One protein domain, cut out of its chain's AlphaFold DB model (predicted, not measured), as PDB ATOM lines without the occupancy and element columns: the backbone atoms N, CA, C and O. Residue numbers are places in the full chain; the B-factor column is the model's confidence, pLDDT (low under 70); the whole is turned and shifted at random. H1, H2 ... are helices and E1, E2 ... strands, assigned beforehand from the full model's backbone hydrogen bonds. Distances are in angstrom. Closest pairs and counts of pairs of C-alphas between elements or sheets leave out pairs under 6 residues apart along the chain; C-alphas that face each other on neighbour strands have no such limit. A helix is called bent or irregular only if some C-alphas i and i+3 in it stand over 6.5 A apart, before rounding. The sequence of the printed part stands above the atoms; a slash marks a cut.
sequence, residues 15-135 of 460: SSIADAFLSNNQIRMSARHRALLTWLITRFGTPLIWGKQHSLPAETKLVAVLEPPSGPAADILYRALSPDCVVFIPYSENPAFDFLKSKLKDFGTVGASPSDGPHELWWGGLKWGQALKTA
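AT A GLANCE: This is residues 15 to 135 of the 460 residues of an uncharacterized protein of Afipia felis (UniProt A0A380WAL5). A twisted four-stranded sheet forms the middle of this rounded body, with H2 running along one face and H4 along the opposite face. H1 packs crosswise on H2, H3 packs on H4, and the small H5 lies close to H2. The printed part has 121 residues with five named helices and four named strands, in the order H1 H2 E1 H3 E2 H4 E3 E4 H5. The sheet's order is E1 E2 E4 E3, mixed, and the class is mixed, helices and strands. The whole is compact, with a radius of gyration of the C-alphas of 13.4 A and spans of 37 by 33 by 24 A.

IN THESE COORDINATES: Find C-alpha 15 at (38.340, -14.158, 126.300), where H1, residues 15 to 24, begins and runs 14.1 A. H2, residues 31 to 44, runs 19.7 A to C-alpha 44 at (42.971, -11.205, 114.064). Next come E1, residues 62 to 64, H3, residues 71 to 80 and 14.5 A long, and E2, residues 86 to 89. H4, residues 95 to 103, is only just irregular: C-alphas 96 and 99 are 7.0 A apart. E3, residues 105 to 110, runs 15.9 A, and E4, residues 121 to 125, runs 14.0 A. H5, residues 130 to 134, ends at C-alpha 134, (53.406, -16.076, 111.783).

HOW THE PARTS SIT: Look first at the sheet, whose strands' lines turn by 65 degrees from edge to edge. E1 and E2 are parallel, with N 63 and O 86 2.8 A apart; with H3 between them they make a strand-helix-strand unit with a right-handed crossover. E2 and E4 are antiparallel, with N 87 and O 124 2.8 A apart. E3 and E4 form a hairpin, with N 105 and O 125 2.7 A apart. E2, H4 and E3 make a split unit, E4 lying between its strands, also right-handed. H2 is on the sheet at a height of 9.6 A, over E2 and E4. H4 is on the opposite face at 10.5 A; its closest C-alphas to E4 are Lys 101 and Gly 124, 7.8 A. H1 touches H2 at Ser 15 and Thr 38, 5.5 A, at a steep tilt of 69.9 degrees, only just short of about perpendicular. H3 touches H4 at Ala 74 and Leu 100, 5.5 A. H5 and H2 are close but not clearly touching: C-alphas 131 and 43 are 6.5 A apart. Every O i to N i+4 pair is within hydrogen-bond range in H1, H2, H3 and H5; H4 has 2 of 5, beside 5 of 6 O i to N i+3 pairs.

THE WHOLE: The C-alphas of Ala 58 and Ser 115, the two farthest apart, are 37.8 A apart. The printed part has no cut. The link from H2 to E1, 17 residues, is long. Confidence is under 70 at residues 53 to 54 and 129 to 131.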
ATOM      1  N   SER A  15      39.532 -13.514 125.744       94.56
ATOM      2  CA  SER A  15      38.340 -14.158 126.300       94.56
ATOM      3  C   SER A  15      37.279 -13.144 126.726       94.56
ATOM      4  O   SER A  15      36.111 -13.336 126.410       94.56
ATOM      5  N   SER A  16      37.659 -12.033 127.374       95.06
ATOM      6  CA  SER A  16      36.674 -11.017 127.764       95.06
ATOM      7  C   SER A  16      36.098 -10.277 126.554       95.06
ATOM      8  O   SER A  16      34.914  -9.945 126.554       95.06
ATOM      9  N   ILE A  17      36.891 -10.076 125.493       96.00
ATOM     10  CA  ILE A  17      36.401  -9.549 124.210       96.00
ATOM     11  C   ILE A  17      35.395 -10.524 123.582       96.00
ATOM     12  O   ILE A  17      34.345 -10.086 123.111       96.00
ATOM     13  N   ALA A  18      35.684 -11.830 123.594       95.50
ATOM     14  CA  ALA A  18      34.768 -12.853 123.093       95.50
ATOM     15  C   ALA A  18      33.440 -12.846 123.867       95.50
ATOM     16  O   ALA A  18      32.374 -12.786 123.257       95.50
ATOM     17  N   ASP A  19      33.491 -12.843 125.199       94.75
ATOM     18  CA  ASP A  19      32.293 -12.851 126.042       94.75
ATOM     19  C   ASP A  19      31.461 -11.574 125.875       94.75
ATOM     20  O   ASP A  19      30.236 -11.649 125.748       94.75
ATOM     21  N   ALA A  20      32.111 -10.409 125.794       95.25
ATOM     22  CA  ALA A  20      31.438  -9.146 125.505       95.25
ATOM     23  C   ALA A  20      30.778  -9.165 124.118       95.25
ATOM     24  O   ALA A  20      29.628  -8.750 123.981       95.25
ATOM     25  N   PHE A  21      31.469  -9.679 123.094       94.94
ATOM     26  CA  PHE A  21      30.913  -9.815 121.748       94.94
ATOM     27  C   PHE A  21      29.669 -10.711 121.734       94.94
ATOM     28  O   PHE A  21      28.653 -10.331 121.154       94.94
ATOM     29  N   LEU A  22      29.727 -11.875 122.382       92.81
ATOM     30  CA  LEU A  22      28.610 -12.819 122.421       92.81
ATOM     31  C   LEU A  22      27.417 -12.252 123.197       92.81
ATOM     32  O   LEU A  22      26.297 -12.289 122.694       92.81
ATOM     33  N   SER A  23      27.658 -11.669 124.374       92.94
ATOM     34  CA  SER A  23      26.613 -11.071 125.215       92.94
ATOM     35  C   SER A  23      25.905  -9.906 124.513       92.94
ATOM     36  O   SER A  23      24.680  -9.896 124.400       92.94
ATOM     37  N   ASN A  24      26.668  -8.972 123.932       93.81
ATOM     38  CA  ASN A  24      26.122  -7.785 123.259       93.81
ATOM     39  C   ASN A  24      25.289  -8.108 122.012       93.81
ATOM     40  O   ASN A  24      24.531  -7.259 121.545       93.81
ATOM     41  N   ASN A  25      25.454  -9.304 121.445       90.81
ATOM     42  CA  ASN A  25      24.726  -9.744 120.258       90.81
ATOM     43  C   ASN A  25      23.816 -10.949 120.535       90.81
ATOM     44  O   ASN A  25      23.299 -11.523 119.585       90.81
ATOM     45  N   GLN A  26      23.613 -11.312 121.810       90.00
ATOM     46  CA  GLN A  26      22.731 -12.403 122.244       90.00
ATOM     47  C   GLN A  26      23.049 -13.754 121.573       90.00
ATOM     48  O   GLN A  26      22.162 -14.542 121.266       90.00
ATOM     49  N   ILE A  27      24.336 -14.033 121.350       89.44
ATOM     50  CA  ILE A  27      24.780 -15.244 120.656       89.44
ATOM     51  C   ILE A  27      25.108 -16.330 121.680       89.44
ATOM     52  O   ILE A  27      26.039 -16.193 122.484       89.44
ATOM     53  N   ARG A  28      24.382 -17.447 121.617       87.81
ATOM     54  CA  ARG A  28      24.660 -18.635 122.422       87.81
ATOM     55  C   ARG A  28      25.706 -19.516 121.731       87.81
ATOM     56  O   ARG A  28      25.557 -19.911 120.581       87.81
ATOM     57  N   MET A  29      26.782 -19.834 122.448       89.00
ATOM     58  CA  MET A  29      27.882 -20.666 121.960       89.00
ATOM     59  C   MET A  29      28.387 -21.599 123.055       89.00
ATOM     60  O   MET A  29      28.608 -21.166 124.192       89.00
ATOM     61  N   SER A  30      28.672 -22.848 122.673       89.88
ATOM     62  CA  SER A  30      29.313 -23.823 123.556       89.88
ATOM     63  C   SER A  30      30.778 -23.463 123.818       89.88
ATOM     64  O   SER A  30      31.381 -22.657 123.105       89.88
ATOM     65  N   ALA A  31      31.393 -24.098 124.818       91.25
ATOM     66  CA  ALA A  31      32.795 -23.854 125.164       91.25
ATOM     67  C   ALA A  31      33.757 -24.045 123.974       91.25
ATOM     68  O   ALA A  31      34.711 -23.285 123.817       91.25
ATOM     69  N   ARG A  32      33.486 -25.016 123.090       91.44
ATOM     70  CA  ARG A  32      34.303 -25.285 121.892       91.44
ATOM     71  C   ARG A  32      34.186 -24.179 120.841       91.44
ATOM     72  O   ARG A  32      35.203 -23.755 120.294       91.44
ATOM     73  N   HIS A  33      32.980 -23.664 120.617       93.38
ATOM     74  CA  HIS A  33      32.745 -22.502 119.761       93.38
ATOM     75  C   HIS A  33      33.462 -21.255 120.291       93.38
ATOM     76  O   HIS A  33      34.185 -20.585 119.551       93.38
ATOM     77  N   ARG A  34      33.337 -20.996 121.601       93.62
ATOM     78  CA  ARG A  34      34.029 -19.893 122.281       93.62
ATOM     79  C   ARG A  34      35.544 -20.010 122.164       93.62
ATOM     80  O   ARG A  34      36.194 -19.019 121.865       93.62
ATOM     81  N   ALA A  35      36.106 -21.208 122.324       93.38
ATOM     82  CA  ALA A  35      37.544 -21.430 122.183       93.38
ATOM     83  C   ALA A  35      38.060 -21.046 120.785       93.38
ATOM     84  O   ALA A  35      39.107 -20.406 120.673       93.38
ATOM     85  N   LEU A  36      37.316 -21.373 119.719       93.94
ATOM     86  CA  LEU A  36      37.664 -20.925 118.368       93.94
ATOM     87  C   LEU A  36      37.549 -19.402 118.226       93.94
ATOM     88  O   LEU A  36      38.460 -18.786 117.676       93.94
ATOM     89  N   LEU A  37      36.474 -18.786 118.726       95.31
ATOM     90  CA  LEU A  37      36.313 -17.330 118.673       95.31
ATOM     91  C   LEU A  37      37.457 -16.615 119.406       95.31
ATOM     92  O   LEU A  37      38.064 -15.704 118.849       95.31
ATOM     93  N   THR A  38      37.819 -17.067 120.605       95.38
ATOM     94  CA  THR A  38      38.972 -16.547 121.350       95.38
ATOM     95  C   THR A  38      40.262 -16.715 120.549       95.38
ATOM     96  O   THR A  38      41.028 -15.763 120.421       95.38
ATOM     97  N   TRP A  39      40.486 -17.886 119.943       93.19
ATOM     98  CA  TRP A  39      41.654 -18.146 119.094       93.19
ATOM     99  C   TRP A  39      41.723 -17.208 117.877       93.19
ATOM    100  O   TRP A  39      42.818 -16.758 117.517       93.19
ATOM    101  N   LEU A  40      40.572 -16.891 117.270       93.94
ATOM    102  CA  LEU A  40      40.453 -15.915 116.185       93.94
ATOM    103  C   LEU A  40      40.776 -14.506 116.685       93.94
ATOM    104  O   LEU A  40      41.605 -13.830 116.083       93.94
ATOM    105  N   ILE A  41      40.209 -14.089 117.816       94.88
ATOM    106  CA  ILE A  41      40.446 -12.763 118.404       94.88
ATOM    107  C   ILE A  41      41.919 -12.565 118.753       94.88
ATOM    108  O   ILE A  41      42.496 -11.524 118.446       94.88
ATOM    109  N   THR A  42      42.573 -13.581 119.320       92.06
ATOM    110  CA  THR A  42      44.010 -13.529 119.623       92.06
ATOM    111  C   THR A  42      44.867 -13.261 118.380       92.06
ATOM    112  O   THR A  42      45.930 -12.659 118.495       92.06
ATOM    113  N   ARG A  43      44.440 -13.708 117.192       90.19
ATOM    114  CA  ARG A  43      45.236 -13.629 115.952       90.19
ATOM    115  C   ARG A  43      44.845 -12.481 115.032       90.19
ATOM    116  O   ARG A  43      45.696 -11.964 114.316       90.19
ATOM    117  N   PHE A  44      43.568 -12.128 115.024       91.50
ATOM    118  CA  PHE A  44      42.971 -11.205 114.064       91.50
ATOM    119  C   PHE A  44      42.339  -9.980 114.742       91.50
ATOM    120  O   PHE A  44      41.823  -9.102 114.058       91.50
ATOM    121  N   GLY A  45      42.414  -9.879 116.071       91.56
ATOM    122  CA  GLY A  45      41.907  -8.743 116.834       91.56
ATOM    123  C   GLY A  45      40.394  -8.775 117.047       91.56
ATOM    124  O   GLY A  45      39.732  -9.799 116.885       91.56
ATOM    125  N   THR A  46      39.846  -7.634 117.462       93.38
ATOM    126  CA  THR A  46      38.426  -7.492 117.806       93.38
ATOM    127  C   THR A  46      37.530  -7.682 116.576       93.38
ATOM    128  O   THR A  46      37.794  -7.075 115.536       93.38
ATOM    129  N   PRO A  47      36.454  -8.483 116.675       94.56
ATOM    130  CA  PRO A  47      35.557  -8.732 115.558       94.56
ATOM    131  C   PRO A  47      34.689  -7.508 115.250       94.56
ATOM    132  O   PRO A  47      34.114  -6.891 116.147       94.56
ATOM    133  N   LEU A  48      34.536  -7.209 113.961       94.44
ATOM    134  CA  LEU A  48      33.643  -6.171 113.456       94.44
ATOM    135  C   LEU A  48      32.419  -6.806 112.792       94.44
ATOM    136  O   LEU A  48      32.550  -7.722 111.985       94.44
ATOM    137  N   ILE A  49      31.217  -6.336 113.126       93.88
ATOM    138  CA  ILE A  49      29.972  -6.896 112.581       93.88
ATOM    139  C   ILE A  49      29.641  -6.247 111.238       93.88
ATOM    140  O   ILE A  49      29.358  -5.047 111.168       93.88
ATOM    141  N   TRP A  50      29.619  -7.052 110.180       91.69
ATOM    142  CA  TRP A  50      29.170  -6.617 108.863       91.69
ATOM    143  C   TRP A  50      27.680  -6.250 108.868       91.69
ATOM    144  O   TRP A  50      26.869  -6.913 109.512       91.69
ATOM    145  N   GLY A  51      27.312  -5.190 108.143       83.00
ATOM    146  CA  GLY A  51      25.928  -4.716 108.027       83.00
ATOM    147  C   GLY A  51      25.491  -3.720 109.108       83.00
ATOM    148  O   GLY A  51      24.524  -2.997 108.889       83.00
ATOM    149  N   LYS A  52      26.223  -3.600 110.228       77.50
ATOM    150  CA  LYS A  52      26.039  -2.496 111.196       77.50
ATOM    151  C   LYS A  52      26.799  -1.224 110.801       77.50
ATOM    152  O   LYS A  52      26.481  -0.144 111.287       77.50
ATOM    153  N   GLN A  53      27.803  -1.346 109.935       66.50
ATOM    154  CA  GLN A  53      28.636  -0.243 109.451       66.50
ATOM    155  C   GLN A  53      28.585  -0.171 107.921       66.50
ATOM    156  O   GLN A  53      28.481  -1.200 107.253       66.50
ATOM    157  N   HIS A  54      28.678   1.040 107.364       65.19
ATOM    158  CA  HIS A  54      28.599   1.273 105.915       65.19
ATOM    159  C   HIS A  54      29.863   0.849 105.141       65.19
ATOM    160  O   HIS A  54      29.806   0.697 103.922       65.19
ATOM    161  N   SER A  55      30.994   0.646 105.825       78.88
ATOM    162  CA  SER A  55      32.276   0.250 105.229       78.88
ATOM    163  C   SER A  55      33.147  -0.504 106.234       78.88
ATOM    164  O   SER A  55      33.046  -0.251 107.432       78.88
ATOM    165  N   LEU A  56      34.040  -1.375 105.750       85.88
ATOM    166  CA  LEU A  56      35.078  -1.998 106.576       85.88
ATOM    167  C   LEU A  56      36.314  -1.084 106.654       85.88
ATOM    168  O   LEU A  56      36.873  -0.758 105.604       85.88
ATOM    169  N   PRO A  57      36.773  -0.693 107.857       87.62
ATOM    170  CA  PRO A  57      38.074  -0.050 108.036       87.62
ATOM    171  C   PRO A  57      39.221  -0.903 107.475       87.62
ATOM    172  O   PRO A  57      39.166  -2.136 107.532       87.62
ATOM    173  N   ALA A  58      40.272  -0.265 106.954       82.38
ATOM    174  CA  ALA A  58      41.373  -0.942 106.254       82.38
ATOM    175  C   ALA A  58      42.170  -1.907 107.155       82.38
ATOM    176  O   ALA A  58      42.729  -2.904 106.693       82.38
ATOM    177  N   GLU A  59      42.201  -1.625 108.453       86.44
ATOM    178  CA  GLU A  59      42.835  -2.415 109.502       86.44
ATOM    179  C   GLU A  59      42.010  -3.633 109.939       86.44
ATOM    180  O   GLU A  59      42.502  -4.452 110.712       86.44
ATOM    181  N   THR A  60      40.782  -3.796 109.438       90.12
ATOM    182  CA  THR A  60      39.902  -4.898 109.843       90.12
ATOM    183  C   THR A  60      40.473  -6.245 109.405       90.12
ATOM    184  O   THR A  60      40.607  -6.540 108.212       90.12
ATOM    185  N   LYS A  61      40.769  -7.106 110.383       92.69
ATOM    186  CA  LYS A  61      41.260  -8.474 110.152       92.69
ATOM    187  C   LYS A  61      40.272  -9.563 110.570       92.69
ATOM    188  O   LYS A  61      40.441 -10.696 110.127       92.69
ATOM    189  N   LEU A  62      39.235  -9.232 111.343       95.12
ATOM    190  CA  LEU A  62      38.192 -10.167 111.761       95.12
ATOM    191  C   LEU A  62      36.799  -9.563 111.563       95.12
ATOM    192  O   LEU A  62      36.479  -8.518 112.128       95.12
ATOM    193  N   VAL A  63      35.959 -10.244 110.785       96.12
ATOM    194  CA  VAL A  63      34.591  -9.830 110.465       96.12
ATOM    195  C   VAL A  63      33.604 -10.908 110.902       96.12
ATOM    196  O   VAL A  63      33.766 -12.081 110.573       96.12
ATOM    197  N   ALA A  64      32.560 -10.498 111.611       96.62
ATOM    198  CA  ALA A  64      31.411 -11.325 111.944       96.62
ATOM    199  C   ALA A  64      30.255 -11.015 110.989       96.62
ATOM    200  O   ALA A  64      29.911  -9.847 110.793       96.62
ATOM    201  N   VAL A  65      29.611 -12.043 110.440       96.38
ATOM    202  CA  VAL A  65      28.385 -11.885 109.645       96.38
ATOM    203  C   VAL A  65      27.260 -12.621 110.362       96.38
ATOM    204  O   VAL A  65      27.252 -13.848 110.408       96.38
ATOM    205  N   LEU A  66      26.353 -11.856 110.975       94.06
ATOM    206  CA  LEU A  66      25.272 -12.394 111.813       94.06
ATOM    207  C   LEU A  66      23.984 -12.651 111.030       94.06
ATOM    208  O   LEU A  66      23.240 -13.561 111.369       94.06
ATOM    209  N   GLU A  67      23.755 -11.885 109.964       92.81
ATOM    210  CA  GLU A  67      22.600 -12.024 109.080       92.81
ATOM    211  C   GLU A  67      23.067 -12.262 107.638       92.81
ATOM    212  O   GLU A  67      24.080 -11.685 107.216       92.81
ATOM    213  N   PRO A  68      22.367 -13.116 106.872       91.94
ATOM    214  CA  PRO A  68      22.771 -13.475 105.526       91.94
ATOM    215  C   PRO A  68      22.669 -12.248 104.612       91.94
ATOM    216  O   PRO A  68      21.588 -11.670 104.461       91.94
ATOM    217  N   PRO A  69      23.773 -11.818 103.978       92.12
ATOM    218  CA  PRO A  69      23.719 -10.696 103.058       92.12
ATOM    219  C   PRO A  69      22.950 -11.079 101.790       92.12
ATOM    220  O   PRO A  69      23.026 -12.210 101.305       92.12
ATOM    221  N   SER A  70      22.276 -10.099 101.185       90.50
ATOM    222  CA  SER A  70      21.792 -10.239  99.809       90.50
ATOM    223  C   SER A  70      22.961 -10.486  98.846       90.50
ATOM    224  O   SER A  70      24.110 -10.166  99.153       90.50
ATOM    225  N   GLY A  71      22.678 -10.999  97.645       90.31
ATOM    226  CA  GLY A  71      23.706 -11.212  96.617       90.31
ATOM    227  C   GLY A  71      24.600  -9.980  96.371       90.31
ATOM    228  O   GLY A  71      25.823 -10.105  96.452       90.31
ATOM    229  N   PRO A  72      24.028  -8.777  96.154       92.88
ATOM    230  CA  PRO A  72      24.805  -7.544  96.036       92.88
ATOM    231  C   PRO A  72      25.612  -7.198  97.295       92.88
ATOM    232  O   PRO A  72      26.786  -6.855  97.189       92.88
ATOM    233  N   ALA A  73      25.024  -7.324  98.490       92.19
ATOM    234  CA  ALA A  73      25.725  -7.023  99.740       92.19
ATOM    235  C   ALA A  73      26.896  -7.988 100.001       92.19
ATOM    236  O   ALA A  73      27.928  -7.576 100.529       92.19
ATOM    237  N   ALA A  74      26.765  -9.252  99.595       93.81
ATOM    238  CA  ALA A  74      27.837 -10.237  99.666       93.81
ATOM    239  C   ALA A  74      28.987  -9.903  98.702       93.81
ATOM    240  O   ALA A  74      30.146 -10.083  99.068       93.81
ATOM    241  N   ASP A  75      28.692  -9.390  97.500       92.50
ATOM    242  CA  ASP A  75      29.727  -8.941  96.554       92.50
ATOM    243  C   ASP A  75      30.470  -7.702  97.076       92.50
ATOM    244  O   ASP A  75      31.696  -7.634  96.991       92.50
ATOM    245  N   ILE A  76      29.745  -6.757  97.689       93.19
ATOM    246  CA  ILE A  76      30.344  -5.586  98.347       93.19
ATOM    247  C   ILE A  76      31.271  -6.031  99.483       93.19
ATOM    248  O   ILE A  76      32.419  -5.590  99.530       93.19
ATOM    249  N   LEU A  77      30.807  -6.932 100.359       94.00
ATOM    250  CA  LEU A  77      31.638  -7.499 101.423       94.00
ATOM    251  C   LEU A  77      32.889  -8.153 100.836       94.00
ATOM    252  O   LEU A  77      33.997  -7.796 101.217       94.00
ATOM    253  N   TYR A  78      32.722  -9.062  99.871       94.12
ATOM    254  CA  TYR A  78      33.823  -9.784  99.237       94.12
ATOM    255  C   TYR A  78      34.916  -8.844  98.709       94.12
ATOM    256  O   TYR A  78      36.100  -9.089  98.941       94.12
ATOM    257  N   ARG A  79      34.531  -7.747  98.044       92.75
ATOM    258  CA  ARG A  79      35.471  -6.749  97.506       92.75
ATOM    259  C   ARG A  79      36.133  -5.887  98.579       92.75
ATOM    260  O   ARG A  79      37.223  -5.380  98.341       92.75
ATOM    261  N   ALA A  80      35.482  -5.699  99.726       92.06
ATOM    262  CA  ALA A  80      36.009  -4.913 100.837       92.06
ATOM    263  C   ALA A  80      37.007  -5.696 101.713       92.06
ATOM    264  O   ALA A  80      37.765  -5.090 102.469       92.06
ATOM    265  N   LEU A  81      37.023  -7.033 101.635       92.56
ATOM    266  CA  LEU A  81      37.924  -7.862 102.436       92.56
ATOM    267  C   LEU A  81      39.381  -7.718 101.980       92.56
ATOM    268  O   LEU A  81      39.719  -7.922 100.814       92.56
ATOM    269  N   SER A  82      40.281  -7.459 102.932       90.38
ATOM    270  CA  SER A  82      41.718  -7.613 102.685       90.38
ATOM    271  C   SER A  82      42.104  -9.103 102.590       90.38
ATOM    272  O   SER A  82      41.424  -9.949 103.177       90.38
ATOM    273  N   PRO A  83      43.207  -9.471 101.905       88.50
ATOM    274  CA  PRO A  83      43.631 -10.872 101.776       88.50
ATOM    275  C   PRO A  83      43.872 -11.617 103.098       88.50
ATOM    276  O   PRO A  83      43.782 -12.843 103.115       88.50
ATOM    277  N   ASP A  84      44.175 -10.891 104.178       88.12
ATOM    278  CA  ASP A  84      44.409 -11.435 105.525       88.12
ATOM    279  C   ASP A  84      43.168 -11.380 106.427       88.12
ATOM    280  O   ASP A  84      43.254 -11.717 107.608       88.12
ATOM    281  N   CYS A  85      42.037 -10.908 105.904       92.25
ATOM    282  CA  CYS A  85      40.804 -10.806 106.663       92.25
ATOM    283  C   CYS A  85      40.143 -12.181 106.809       92.25
ATOM    284  O   CYS A  85      40.020 -12.933 105.834       92.25
ATOM    285  N   VAL A  86      39.693 -12.483 108.024       95.06
ATOM    286  CA  VAL A  86      38.892 -13.663 108.345       95.06
ATOM    287  C   VAL A  86      37.447 -13.252 108.564       95.06
ATOM    288  O   VAL A  86      37.157 -12.297 109.281       95.06
ATOM    289  N   VAL A  87      36.541 -14.016 107.970       96.75
ATOM    290  CA  VAL A  87      35.101 -13.937 108.181       96.75
ATOM    291  C   VAL A  87      34.678 -15.131 109.025       96.75
ATOM    292  O   VAL A  87      35.084 -16.255 108.729       96.75
ATOM    293  N   PHE A  88      33.841 -14.914 110.036       97.12
ATOM    294  CA  PHE A  88      33.147 -15.994 110.734       97.12
ATOM    295  C   PHE A  88      31.635 -15.758 110.784       97.12
ATOM    296  O   PHE A  88      31.156 -14.621 110.785       97.12
ATOM    297  N   ILE A  89      30.892 -16.862 110.803       96.88
ATOM    298  CA  ILE A  89      29.429 -16.910 110.775       96.88
ATOM    299  C   ILE A  89      28.990 -17.844 111.912       96.88
ATOM    300  O   ILE A  89      29.312 -19.029 111.854       96.88
ATOM    301  N   PRO A  90      28.301 -17.345 112.954       94.00
ATOM    302  CA  PRO A  90      27.935 -18.143 114.126       94.00
ATOM    303  C   PRO A  90      26.658 -18.984 113.958       94.00
ATOM    304  O   PRO A  90      26.422 -19.849 114.788       94.00
ATOM    305  N   TYR A  91      25.865 -18.723 112.912       92.19
ATOM    306  CA  TYR A  91      24.621 -19.433 112.556       92.19
ATOM    307  C   TYR A  91      24.738 -20.055 111.167       92.19
ATOM    308  O   TYR A  91      23.895 -19.882 110.278       92.19
ATOM    309  N   SER A  92      25.898 -20.646 110.914       92.19
ATOM    310  CA  SER A  92      26.321 -20.985 109.566       92.19
ATOM    311  C   SER A  92      25.564 -22.170 108.971       92.19
ATOM    312  O   SER A  92      25.580 -22.338 107.752       92.19
ATOM    313  N   GLU A  93      24.821 -22.908 109.789       89.62
ATOM    314  CA  GLU A  93      23.859 -23.911 109.353       89.62
ATOM    315  C   GLU A  93      22.747 -23.327 108.465       89.62
ATOM    316  O   GLU A  93      22.131 -24.061 107.690       89.62
ATOM    317  N   ASN A  94      22.482 -22.015 108.550       89.88
ATOM    318  CA  ASN A  94      21.458 -21.376 107.737       89.88
ATOM    319  C   ASN A  94      21.928 -21.278 106.266       89.88
ATOM    320  O   ASN A  94      22.868 -20.537 105.957       89.88
ATOM    321  N   PRO A  95      21.247 -21.948 105.319       87.31
ATOM    322  CA  PRO A  95      21.661 -21.994 103.918       87.31
ATOM    323  C   PRO A  95      21.569 -20.642 103.200       87.31
ATOM    324  O   PRO A  95      22.103 -20.487 102.104       87.31
ATOM    325  N   ALA A  96      20.937 -19.624 103.794       88.62
ATOM    326  CA  ALA A  96      20.984 -18.264 103.264       88.62
ATOM    327  C   ALA A  96      22.418 -17.687 103.233       88.62
ATOM    328  O   ALA A  96      22.700 -16.792 102.436       88.62
ATOM    329  N   PHE A  97      23.351 -18.231 104.027       92.25
ATOM    330  CA  PHE A  97      24.771 -17.871 103.969       92.25
ATOM    331  C   PHE A  97      25.540 -18.532 102.816       92.25
ATOM    332  O   PHE A  97      26.651 -18.089 102.513       92.25
ATOM    333  N   ASP A  98      24.979 -19.549 102.147       89.94
ATOM    334  CA  ASP A  98      25.683 -20.358 101.139       89.94
ATOM    335  C   ASP A  98      26.282 -19.492 100.021       89.94
ATOM    336  O   ASP A  98      27.405 -19.736  99.576       89.94
ATOM    337  N   PHE A  99      25.578 -18.432  99.601       89.75
ATOM    338  CA  PHE A  99      26.085 -17.523  98.573       89.75
ATOM    339  C   PHE A  99      27.372 -16.815  99.013       89.75
ATOM    340  O   PHE A  99      28.351 -16.822  98.266       89.75
ATOM    341  N   LEU A 100      27.408 -16.256 100.228       93.81
ATOM    342  CA  LEU A 100      28.613 -15.619 100.763       93.81
ATOM    343  C   LEU A 100      29.740 -16.645 100.930       93.81
ATOM    344  O   LEU A 100      30.848 -16.407 100.454       93.81
ATOM    345  N   LYS A 101      29.455 -17.798 101.552       93.81
ATOM    346  CA  LYS A 101      30.456 -18.856 101.757       93.81
ATOM    347  C   LYS A 101      31.065 -19.316 100.429       93.81
ATOM    348  O   LYS A 101      32.275 -19.476 100.350       93.81
ATOM    349  N   SER A 102      30.265 -19.424  99.362       90.00
ATOM    350  CA  SER A 102      30.733 -19.829  98.025       90.00
ATOM    351  C   SER A 102      31.732 -18.859  97.379       90.00
ATOM    352  O   SER A 102      32.481 -19.251  96.483       90.00
ATOM    353  N   LYS A 103      31.749 -17.591  97.813       91.38
ATOM    354  CA  LYS A 103      32.704 -16.570  97.353       91.38
ATOM    355  C   LYS A 103      34.018 -16.623  98.125       91.38
ATOM    356  O   LYS A 103      35.022 -16.088  97.658       91.38
ATOM    357  N   LEU A 104      34.016 -17.234  99.305       93.38
ATOM    358  CA  LEU A 104      35.146 -17.266 100.216       93.38
ATOM    359  C   LEU A 104      35.834 -18.628 100.171       93.38
ATOM    360  O   LEU A 104      35.256 -19.661  99.845       93.38
ATOM    361  N   LYS A 105      37.114 -18.626 100.523       91.81
ATOM    362  CA  LYS A 105      37.833 -19.844 100.840       91.81
ATOM    363  C   LYS A 105      37.444 -20.284 102.242       91.81
ATOM    364  O   LYS A 105      37.609 -19.548 103.212       91.81
ATOM    365  N   ASP A 106      36.956 -21.504 102.312       91.88
ATOM    366  CA  ASP A 106      36.590 -22.184 103.540       91.88
ATOM    367  C   ASP A 106      37.836 -22.596 104.338       91.88
ATOM    368  O   ASP A 106      38.758 -23.202 103.776       91.88
ATOM    369  N   PHE A 107      37.885 -22.237 105.625       94.19
ATOM    370  CA  PHE A 107      38.998 -22.586 106.512       94.19
ATOM    371  C   PHE A 107      38.618 -23.664 107.518       94.19
ATOM    372  O   PHE A 107      39.411 -24.576 107.760       94.19
ATOM    373  N   GLY A 108      37.411 -23.608 108.076       95.19
ATOM    374  CA  GLY A 108      36.943 -24.631 108.999       95.19
ATOM    375  C   GLY A 108      35.524 -24.410 109.499       95.19
ATOM    376  O   GLY A 108      34.909 -23.368 109.268       95.19
ATOM    377  N   THR A 109      35.041 -25.394 110.248       95.75
ATOM    378  CA  THR A 109      33.781 -25.324 110.991       95.75
ATOM    379  C   THR A 109      33.941 -25.850 112.414       95.75
ATOM    380  O   THR A 109      34.906 -26.547 112.738       95.75
ATOM    381  N   VAL A 110      32.994 -25.511 113.279       95.44
ATOM    382  CA  VAL A 110      32.718 -26.224 114.526       95.44
ATOM    383  C   VAL A 110      31.271 -26.690 114.439       95.44
ATOM    384  O   VAL A 110      30.390 -25.868 114.195       95.44
ATOM    385  N   GLY A 111      31.058 -28.002 114.562       92.44
ATOM    386  CA  GLY A 111      29.728 -28.611 114.485       92.44
ATOM    387  C   GLY A 111      28.780 -28.153 115.596       92.44
ATOM    388  O   GLY A 111      29.202 -27.570 116.598       92.44
ATOM    389  N   ALA A 112      27.496 -28.463 115.437       88.44
ATOM    390  CA  ALA A 112      26.468 -28.123 116.408       88.44
ATOM    391  C   ALA A 112      26.732 -28.788 117.773       88.44
ATOM    392  O   ALA A 112      27.092 -29.962 117.874       88.44
ATOM    393  N   SER A 113      26.533 -28.035 118.858       79.81
ATOM    394  CA  SER A 113      26.626 -28.538 120.231       79.81
ATOM    395  C   SER A 113      25.237 -28.582 120.854       79.81
ATOM    396  O   SER A 113      24.748 -27.536 121.296       79.81
ATOM    397  N   PRO A 114      24.618 -29.764 121.006       76.50
ATOM    398  CA  PRO A 114      23.278 -29.835 121.560       76.50
ATOM    399  C   PRO A 114      23.199 -29.274 122.983       76.50
ATOM    400  O   PRO A 114      22.155 -28.768 123.355       76.50
ATOM    401  N   SER A 115      24.283 -29.310 123.770       72.50
ATOM    402  CA  SER A 115      24.319 -28.890 125.180       72.50
ATOM    403  C   SER A 115      24.161 -27.383 125.425       72.50
ATOM    404  O   SER A 115      23.328 -27.023 126.243       72.50
ATOM    405  N   ASP A 116      24.887 -26.503 124.723       72.88
ATOM    406  CA  ASP A 116      24.945 -25.058 125.043       72.88
ATOM    407  C   ASP A 116      25.267 -24.146 123.849       72.88
ATOM    408  O   ASP A 116      25.551 -22.968 124.027       72.88
ATOM    409  N   GLY A 117      25.281 -24.670 122.629       77.12
ATOM    410  CA  GLY A 117      25.576 -23.893 121.426       77.12
ATOM    411  C   GLY A 117      25.136 -24.687 120.214       77.12
ATOM    412  O   GLY A 117      25.996 -25.296 119.578       77.12
ATOM    413  N   PRO A 118      23.819 -24.756 119.957       84.94
ATOM    414  CA  PRO A 118      23.233 -25.691 118.998       84.94
ATOM    415  C   PRO A 118      23.516 -25.324 117.536       84.94
ATOM    416  O   PRO A 118      23.083 -26.028 116.631       84.94
ATOM    417  N   HIS A 119      24.248 -24.238 117.320       91.56
ATOM    418  CA  HIS A 119      24.570 -23.686 116.017       91.56
ATOM    419  C   HIS A 119      25.908 -24.202 115.504       91.56
ATOM    420  O   HIS A 119      26.792 -24.557 116.283       91.56
ATOM    421  N   GLU A 120      26.052 -24.204 114.183       93.00
ATOM    422  CA  GLU A 120      27.312 -24.457 113.501       93.00
ATOM    423  C   GLU A 120      28.055 -23.127 113.338       93.00
ATOM    424  O   GLU A 120      27.524 -22.162 112.776       93.00
ATOM    425  N   LEU A 121      29.323 -23.074 113.746       95.00
ATOM    426  CA  LEU A 121      30.191 -21.930 113.458       95.00
ATOM    427  C   LEU A 121      31.055 -22.227 112.239       95.00
ATOM    428  O   LEU A 121      31.825 -23.185 112.234       95.00
ATOM    429  N   TRP A 122      31.011 -21.348 111.245       96.69
ATOM    430  CA  TRP A 122      31.864 -21.399 110.059       96.69
ATOM    431  C   TRP A 122      32.876 -20.259 110.060       96.69
ATOM    432  O   TRP A 122      32.554 -19.146 110.481       96.69
ATOM    433  N   TRP A 123      34.082 -20.500 109.544       96.44
ATOM    434  CA  TRP A 123      35.063 -19.442 109.312       96.44
ATOM    435  C   TRP A 123      35.864 -19.655 108.023       96.44
ATOM    436  O   TRP A 123      36.168 -20.776 107.613       96.44
ATOM    437  N   GLY A 124      36.220 -18.542 107.387       95.56
ATOM    438  CA  GLY A 124      36.877 -18.509 106.084       95.56
ATOM    439  C   GLY A 124      37.417 -17.126 105.737       95.56
ATOM    440  O   GLY A 124      37.507 -16.242 106.585       95.56
ATOM    441  N   GLY A 125      37.796 -16.915 104.482       94.56
ATOM    442  CA  GLY A 125      38.345 -15.640 104.014       94.56
ATOM    443  C   GLY A 125      38.813 -15.718 102.567       94.56
ATOM    444  O   GLY A 125      38.446 -16.634 101.841       94.56
ATOM    445  N   LEU A 126      39.641 -14.780 102.111       91.88
ATOM    446  CA  LEU A 126      40.145 -14.817 100.729       91.88
ATOM    447  C   LEU A 126      41.300 -15.813 100.563       91.88
ATOM    448  O   LEU A 126      41.379 -16.546  99.575       91.88
ATOM    449  N   LYS A 127      42.218 -15.845 101.532       88.00
ATOM    450  CA  LYS A 127      43.386 -16.731 101.556       88.00
ATOM    451  C   LYS A 127      43.686 -17.129 102.994       88.00
ATOM    452  O   LYS A 127      43.375 -16.391 103.918       88.00
ATOM    453  N   TRP A 128      44.346 -18.272 103.167       77.94
ATOM    454  CA  TRP A 128      44.973 -18.622 104.440       77.94
ATOM    455  C   TRP A 128      46.015 -17.530 104.756       77.94
ATOM    456  O   TRP A 128      47.075 -17.492 104.129       77.94
ATOM    457  N   GLY A 129      45.632 -16.575 105.611       66.50
ATOM    458  CA  GLY A 129      46.299 -15.278 105.752       66.50
ATOM    459  C   GLY A 129      47.709 -15.353 106.335       66.50
ATOM    460  O   GLY A 129      48.126 -16.364 106.907       66.50
ATOM    461  N   GLN A 130      48.451 -14.251 106.234       67.12
ATOM    462  CA  GLN A 130      49.809 -14.122 106.767       67.12
ATOM    463  C   GLN A 130      49.868 -14.355 108.286       67.12
ATOM    464  O   GLN A 130      50.831 -14.947 108.769       67.12
ATOM    465  N   ALA A 131      48.811 -13.993 109.023       62.31
ATOM    466  CA  ALA A 131      48.704 -14.223 110.466       62.31
ATOM    467  C   ALA A 131      48.823 -15.711 110.853       62.31
ATOM    468  O   ALA A 131      49.364 -16.046 111.905       62.31
ATOM    469  N   LEU A 132      48.389 -16.628 109.980       71.31
ATOM    470  CA  LEU A 132      48.576 -18.066 110.185       71.31
ATOM    471  C   LEU A 132      49.993 -18.530 109.862       71.31
ATOM    472  O   LEU A 132      50.459 -19.512 110.427       71.31
ATOM    473  N   LYS A 133      50.721 -17.816 108.999       71.56
ATOM    474  CA  LYS A 133      52.139 -18.103 108.758       71.56
ATOM    475  C   LYS A 133      53.007 -17.681 109.940       71.56
ATOM    476  O   LYS A 133      53.964 -18.388 110.236       71.56
ATOM    477  N   THR A 134      52.662 -16.592 110.621       75.19
ATOM    478  CA  THR A 134      53.406 -16.076 111.783       75.19
ATOM    479  C   THR A 134      52.933 -16.643 113.118       75.19
ATOM    480  O   THR A 134      53.570 -16.391 114.136       75.19
ATOM    481  N   ALA A 135      51.831 -17.399 113.139       81.31
ATOM    482  CA  ALA A 135      51.336 -18.025 114.357       81.31
ATOM    483  C   ALA A 135      52.390 -18.973 114.965       81.31
ATOM    484  O   ALA A 135      53.070 -19.691 114.216       81.31
TER     485      ALA A 135